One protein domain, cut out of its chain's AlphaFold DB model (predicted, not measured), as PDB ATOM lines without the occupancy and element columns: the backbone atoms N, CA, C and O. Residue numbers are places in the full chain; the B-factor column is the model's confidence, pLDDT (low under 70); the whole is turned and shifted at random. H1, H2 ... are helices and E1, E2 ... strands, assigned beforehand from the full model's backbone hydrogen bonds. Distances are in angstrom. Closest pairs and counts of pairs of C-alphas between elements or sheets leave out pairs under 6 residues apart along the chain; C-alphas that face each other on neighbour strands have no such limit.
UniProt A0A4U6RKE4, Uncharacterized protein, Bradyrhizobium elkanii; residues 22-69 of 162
ATOM      1  N   ALA A  22     144.727  99.002 124.312       68.12
ATOM      2  CA  ALA A  22     145.940  98.942 125.141       68.12
ATOM      3  C   ALA A  22     145.999  97.678 126.027       68.12
ATOM      4  O   ALA A  22     147.079  97.164 126.350       68.12
ATOM      5  N   ASP A  23     144.825  97.141 126.352       85.25
ATOM      6  CA  ASP A  23     144.643  95.986 127.223       85.25
ATOM      7  C   ASP A  23     144.548  94.662 126.463       85.25
ATOM      8  O   ASP A  23     144.313  93.618 127.069       85.25
ATOM      9  N   LEU A  24     144.775  94.669 125.147       89.00
ATOM     10  CA  LEU A  24     144.815  93.456 124.342       89.00
ATOM     11  C   LEU A  24     146.237  92.897 124.238       89.00
ATOM     12  O   LEU A  24     147.210  93.634 124.065       89.00
ATOM     13  N   GLU A  25     146.362  91.577 124.320       90.00
ATOM     14  CA  GLU A  25     147.578  90.840 123.973       90.00
ATOM     15  C   GLU A  25     147.294  89.801 122.881       90.00
ATOM     16  O   GLU A  25     146.192  89.234 122.849       90.00
ATOM     17  N   PRO A  26     148.256  89.547 121.975       91.69
ATOM     18  CA  PRO A  26     148.133  88.468 121.011       91.69
ATOM     19  C   PRO A  26     148.228  87.111 121.717       91.69
ATOM     20  O   PRO A  26     149.004  86.936 122.656       91.69
ATOM     21  N   PHE A  27     147.479  86.126 121.230       88.75
ATOM     22  CA  PHE A  27     147.580  84.750 121.702       88.75
ATOM     23  C   PHE A  27     147.525  83.737 120.559       88.75
ATOM     24  O   PHE A  27     146.935  83.980 119.503       88.75
ATOM     25  N   VAL A  28     148.123  82.574 120.818       86.81
ATOM     26  CA  VAL A  28     147.955  81.357 120.028       86.81
ATOM     27  C   VAL A  28     147.646  80.200 120.968       86.81
ATOM     28  O   VAL A  28     148.338  79.985 121.961       86.81
ATOM     29  N   GLU A  29     146.596  79.454 120.656       85.75
ATOM     30  CA  GLU A  29     146.186  78.270 121.398       85.75
ATOM     31  C   GLU A  29     146.060  77.088 120.440       85.75
ATOM     32  O   GLU A  29     145.359  77.152 119.426       85.75
ATOM     33  N   PHE A  30     146.728  75.985 120.781       76.25
ATOM     34  CA  PHE A  30     146.434  74.684 120.197       76.25
ATOM     35  C   PHE A  30     145.519  73.935 121.170       76.25
ATOM     36  O   PHE A  30     145.971  73.579 122.262       76.25
ATOM     37  N   PRO A  31     144.249  73.683 120.824       61.81
ATOM     38  CA  PRO A  31     143.378  72.854 121.638       61.81
ATOM     39  C   PRO A  31     143.852  71.399 121.525       61.81
ATOM     40  O   PRO A  31     143.402  70.621 120.685       61.81
ATOM     41  N   GLY A  32     144.828  71.036 122.354       51.69
ATOM     42  CA  GLY A  32     145.316  69.671 122.471       51.69
ATOM     43  C   GLY A  32     144.212  68.733 122.966       51.69
ATOM     44  O   GLY A  32     143.598  68.973 124.000       51.69
ATOM     45  N   HIS A  33     143.974  67.655 122.216       49.81
ATOM     46  CA  HIS A  33     143.463  66.348 122.661       49.81
ATOM     47  C   HIS A  33     142.281  66.260 123.659       49.81
ATOM     48  O   HIS A  33     142.162  65.247 124.342       49.81
ATOM     49  N   GLN A  34     141.353  67.222 123.722       47.16
ATOM     50  CA  GLN A  34     140.138  67.092 124.558       47.16
ATOM     51  C   GLN A  34     138.809  67.163 123.796       47.16
ATOM     52  O   GLN A  34     137.752  67.365 124.387       47.16
ATOM     53  N   CYS A  35     138.816  66.904 122.490       42.44
ATOM     54  CA  CYS A  35     137.580  66.658 121.750       42.44
ATOM     55  C   CYS A  35     137.590  65.232 121.197       42.44
ATOM     56  O   CYS A  35     137.900  64.992 120.029       42.44
ATOM     57  N   LEU A  36     137.230  64.272 122.056       46.25
ATOM     58  CA  LEU A  36     136.706  62.968 121.645       46.25
ATOM     59  C   LEU A  36     135.402  63.196 120.867       46.25
ATOM     60  O   LEU A  36     134.307  63.102 121.408       46.25
ATOM     61  N   GLY A  37     135.525  63.576 119.599       43.59
ATOM     62  CA  GLY A  37     134.370  63.861 118.758       43.59
ATOM     63  C   GLY A  37     134.691  64.802 117.614       43.59
ATOM     64  O   GLY A  37     134.269  65.945 117.634       43.59
ATOM     65  N   ARG A  38     135.417  64.312 116.601       48.41
ATOM     66  CA  ARG A  38     135.382  64.809 115.207       48.41
ATOM     67  C   ARG A  38     135.553  66.332 114.978       48.41
ATOM     68  O   ARG A  38     135.244  66.805 113.888       48.41
ATOM     69  N   ALA A  39     136.070  67.102 115.931       52.00
ATOM     70  CA  ALA A  39     136.477  68.479 115.686       52.00
ATOM     71  C   ALA A  39     137.847  68.433 114.998       52.00
ATOM     72  O   ALA A  39     138.810  67.899 115.550       52.00
ATOM     73  N   ARG A  40     137.920  68.919 113.753       59.47
ATOM     74  CA  ARG A  40     139.192  69.123 113.046       59.47
ATOM     75  C   ARG A  40     140.103  69.936 113.966       59.47
ATOM     76  O   ARG A  40     139.717  71.034 114.351       59.47
ATOM     77  N   ALA A  41     141.271  69.399 114.325       73.31
ATOM     78  CA  ALA A  41     142.260  70.147 115.098       73.31
ATOM     79  C   ALA A  41     142.511  71.486 114.389       73.31
ATOM     80  O   ALA A  41     142.786  71.490 113.188       73.31
ATOM     81  N   ALA A  42     142.354  72.602 115.096       79.31
ATOM     82  CA  ALA A  42     142.505  73.949 114.564       79.31
ATOM     83  C   ALA A  42     143.249  74.806 115.585       79.31
ATOM     84  O   ALA A  42     142.968  74.731 116.777       79.31
ATOM     85  N   PHE A  43     144.207  75.596 115.117       82.38
ATOM     86  CA  PHE A  43     144.856  76.615 115.926       82.38
ATOM     87  C   PHE A  43     143.928  77.817 116.053       82.38
ATOM     88  O   PHE A  43     143.303  78.227 115.074       82.38
ATOM     89  N   ARG A  44     143.862  78.391 117.251       86.69
ATOM     90  CA  ARG A  44     143.125  79.625 117.522       86.69
ATOM     91  C   ARG A  44     144.141  80.739 117.705       86.69
ATOM     92  O   ARG A  44     144.972  80.668 118.606       86.69
ATOM     93  N   PHE A  45     144.082  81.738 116.837       87.81
ATOM     94  CA  PHE A  45     144.901  82.944 116.901       87.81
ATOM     95  C   PHE A  45     144.005  84.125 117.216       87.81
ATOM     96  O   PHE A  45     142.861  84.158 116.767       87.81
ATOM     97  N   GLY A  46     144.502  85.123 117.929       90.81
ATOM     98  CA  GLY A  46     143.677  86.289 118.180       90.81
ATOM     99  C   GLY A  46     144.268  87.272 119.159       90.81
ATOM    100  O   GLY A  46     145.436  87.186 119.526       90.81
ATOM    101  N   TYR A  47     143.408  88.182 119.596       90.19
ATOM    102  CA  TYR A  47     143.690  89.105 120.681       90.19
ATOM    103  C   TYR A  47     142.751  88.804 121.835       90.19
ATOM    104  O   TYR A  47     141.563  88.547 121.622       90.19
ATOM    105  N   ARG A  48     143.269  88.846 123.057       91.38
ATOM    106  CA  ARG A  48     142.481  88.691 124.283       91.38
ATOM    107  C   ARG A  48     142.801  89.802 125.262       91.38
ATOM    108  O   ARG A  48     143.885  90.375 125.223       91.38
ATOM    109  N   CYS A  49     141.851  90.093 126.139       89.88
ATOM    110  CA  CYS A  49     142.049  91.043 127.223       89.88
ATOM    111  C   CYS A  49     143.072  90.483 128.224       89.88
ATOM    112  O   CYS A  49     142.877  89.394 128.763       89.88
ATOM    113  N   LYS A  50     144.140  91.236 128.499       88.38
ATOM    114  CA  LYS A  50     145.226  90.868 129.421       88.38
ATOM    115  C   LYS A  50     144.720  90.571 130.829       88.38
ATOM    116  O   LYS A  50     145.211  89.651 131.470       88.38
ATOM    117  N   GLN A  51     143.738  91.336 131.322       86.06
ATOM    118  CA  GLN A  51     143.256  91.171 132.697       86.06
ATOM    119  C   GLN A  51     142.325  89.968 132.870       86.06
ATOM    120  O   GLN A  51     142.310  89.355 133.934       86.06
ATOM    121  N   THR A  52     141.521  89.648 131.853       86.81
ATOM    122  CA  THR A  52     140.462  88.628 131.965       86.81
ATOM    123  C   THR A  52     140.789  87.330 131.234       86.81
ATOM    124  O   THR A  52     140.143  86.314 131.478       86.81
ATOM    125  N   GLY A  53     141.752  87.354 130.310       84.81
ATOM    126  CA  GLY A  53     142.052  86.251 129.399       84.81
ATOM    127  C   GLY A  53     140.967  85.998 128.347       84.81
ATOM    128  O   GLY A  53     141.113  85.087 127.535       84.81
ATOM    129  N   VAL A  54     139.882  86.784 128.329       86.56
ATOM    130  CA  VAL A  54     138.755  86.572 127.415       86.56
ATOM    131  C   VAL A  54     139.150  86.997 125.995       86.56
ATOM    132  O   VAL A  54     139.606  88.134 125.814       86.56
ATOM    133  N   PRO A  55     138.971  86.127 124.979       86.19
ATOM    134  CA  PRO A  55     139.232  86.487 123.591       86.19
ATOM    135  C   PRO A  55     138.333  87.639 123.134       86.19
ATOM    136  O   PRO A  55     137.112  87.567 123.245       86.19
ATOM    137  N   PHE A  56     138.951  88.687 122.596       85.25
ATOM    138  CA  PHE A  56     138.276  89.811 121.950       85.25
ATOM    139  C   PHE A  56     137.982  89.494 120.479       85.25
ATOM    140  O   PHE A  56     136.876  89.706 119.994       85.25
ATOM    141  N   ALA A  57     138.969  88.926 119.784       83.19
ATOM    142  CA  ALA A  57     138.839  88.444 118.416       83.19
ATOM    143  C   ALA A  57     139.593  87.124 118.275       83.19
ATOM    144  O   ALA A  57     140.666  86.956 118.856       83.19
ATOM    145  N   THR A  58     139.046  86.178 117.514       85.75
ATOM    146  CA  THR A  58     139.688  84.885 117.262       85.75
ATOM    147  C   THR A  58     139.505  84.471 115.810       85.75
ATOM    148  O   THR A  58     138.411  84.571 115.261       85.75
ATOM    149  N   VAL A  59     140.581  83.975 115.212       86.19
ATOM    150  CA  VAL A  59     140.605  83.294 113.924       86.19
ATOM    151  C   VAL A  59     140.992  81.845 114.180       86.19
ATOM    152  O   VAL A  59     142.013  81.567 114.812       86.19
ATOM    153  N   GLU A  60     140.176  80.920 113.687       87.06
ATOM    154  CA  GLU A  60     140.469  79.491 113.752       87.06
ATOM    155  C   GLU A  60     141.041  79.031 112.414       87.06
ATOM    156  O   GLU A  60     140.401  79.171 111.372       87.06
ATOM    157  N   ILE A  61     142.255  78.485 112.441       81.12
ATOM    158  CA  ILE A  61     142.935  77.968 111.255       81.12
ATOM    159  C   ILE A  61     143.108  76.462 111.436       81.12
ATOM    160  O   ILE A  61     143.740  76.042 112.410       81.12
ATOM    161  N   PRO A  62     142.591  75.622 110.521       82.75
ATOM    162  CA  PRO A  62     142.791  74.182 110.598       82.75
ATOM    163  C   PRO A  62     144.274  73.835 110.757       82.75
ATOM    164  O   PRO A  62     145.134  74.367 110.056       82.75
ATOM    165  N   ALA A  63     144.584  72.901 111.653       74.06
ATOM    166  CA  ALA A  63     145.951  72.462 111.907       74.06
ATOM    167  C   ALA A  63     146.600  71.884 110.647       74.06
ATOM    168  O   ALA A  63     147.803  72.024 110.474       74.06
ATOM    169  N   SER A  64     145.810  71.311 109.732       71.38
ATOM    170  CA  SER A  64     146.282  70.908 108.405       71.38
ATOM    171  C   SER A  64     146.791  72.088 107.575       71.38
ATOM    172  O   SER A  64     147.812  71.957 106.916       71.38
ATOM    173  N   THR A  65     146.118  73.237 107.630       74.81
ATOM    174  CA  THR A  65     146.507  74.457 106.906       74.81
ATOM    175  C   THR A  65     147.764  75.078 107.513       74.81
ATOM    176  O   THR A  65     148.673  75.470 106.786       74.81
ATOM    177  N   VAL A  66     147.861  75.109 108.848       68.69
ATOM    178  CA  VAL A  66     149.075  75.574 109.543       68.69
ATOM    179  C   VAL A  66     150.251  74.639 109.256       68.69
ATOM    180  O   VAL A  66     151.317  75.102 108.869       68.69
ATOM    181  N   ALA A  67     150.056  73.323 109.356       65.56
ATOM    182  CA  ALA A  67     151.100  72.338 109.074       65.56
ATOM    183  C   ALA A  67     151.589  72.382 107.618       65.56
ATOM    184  O   ALA A  67     152.754  72.106 107.374       65.56
ATOM    185  N   GLN A  68     150.728  72.757 106.667       64.81
ATOM    186  CA  GLN A  68     151.095  72.989 105.264       64.81
ATOM    187  C   GLN A  68     151.854  74.298 105.029       64.81
ATOM    188  O   GLN A  68     152.356  74.508 103.936       64.81
ATOM    189  N   SER A  69     151.904  75.201 106.006       64.81
ATOM    190  CA  SER A  69     152.518  76.529 105.847       64.81
ATOM    191  C   SER A  69     153.759  76.710 106.718       64.81
ATOM    192  O   SER A  69     154.542  77.630 106.499       64.81
TER     193      SER A  69
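This is residues 22 to 69 of the 162 residues of an uncharacterized protein of Bradyrhizobium elkanii (UniProt A0A4U6RKE4). A single slab of three antiparallel strands, E1, E2 and E3 side by side with E2 in the middle, makes the body; at one end of it a long loop, residues 30 to 41, swings out between E1 and E2, and the short helix H1 follows E3 near that same end. The 48 printed residues hold three named strands and one named helix, in the chain order E1 E2 E3 H1, and the class is mostly strand. The strands form a meander, each the antiparallel neighbour of the one before. The whole is loose, with a radius of gyration of the C-alphas of 12.3 A, and flat, spanning 35 by 26 by 12 A.

The inner strand E2, residues 42 to 49, bends by 53 degrees at residue 46. The edge strand E1, residues 24 to 29, forms a hairpin with it, antiparallel at 160 degrees; N 27 and O 46 are within hydrogen-bond range at 2.9 A. The other edge strand E3, residues 55 to 62, forms a hairpin with E2, antiparallel at 168 degrees; N 45 and O 59 are 2.9 A apart. H1, residues 63 to 67, only grazes the sheet with its residues 63 to 66; the closest C-alphas of E2 and H1, those of Ala 42 and Ala 63, are 4.6 A apart. In H1 every O i to N i+4 pair is within hydrogen-bond range.

E2 measures 21.3 A from first to last C-alpha, E3 18.2 A, E1 15.5 A and H1 5.9 A. E1 begins at C-alpha 24, (144.815, 93.456, 124.342), and H1 ends at C-alpha 67, (151.100, 72.338, 109.074).

The C-alphas farthest apart, those of Ala 22 and Gly 37, are 37.5 A apart. The printed part has no cut. The link from E1 to E2 is long, with 12 residues; those from E2 to E3 and from E3 to H1 are tight. Mean pLDDT of the printed part is 75.6; residue 22, residues 31 to 40 and residues 66 to 69 are under 70.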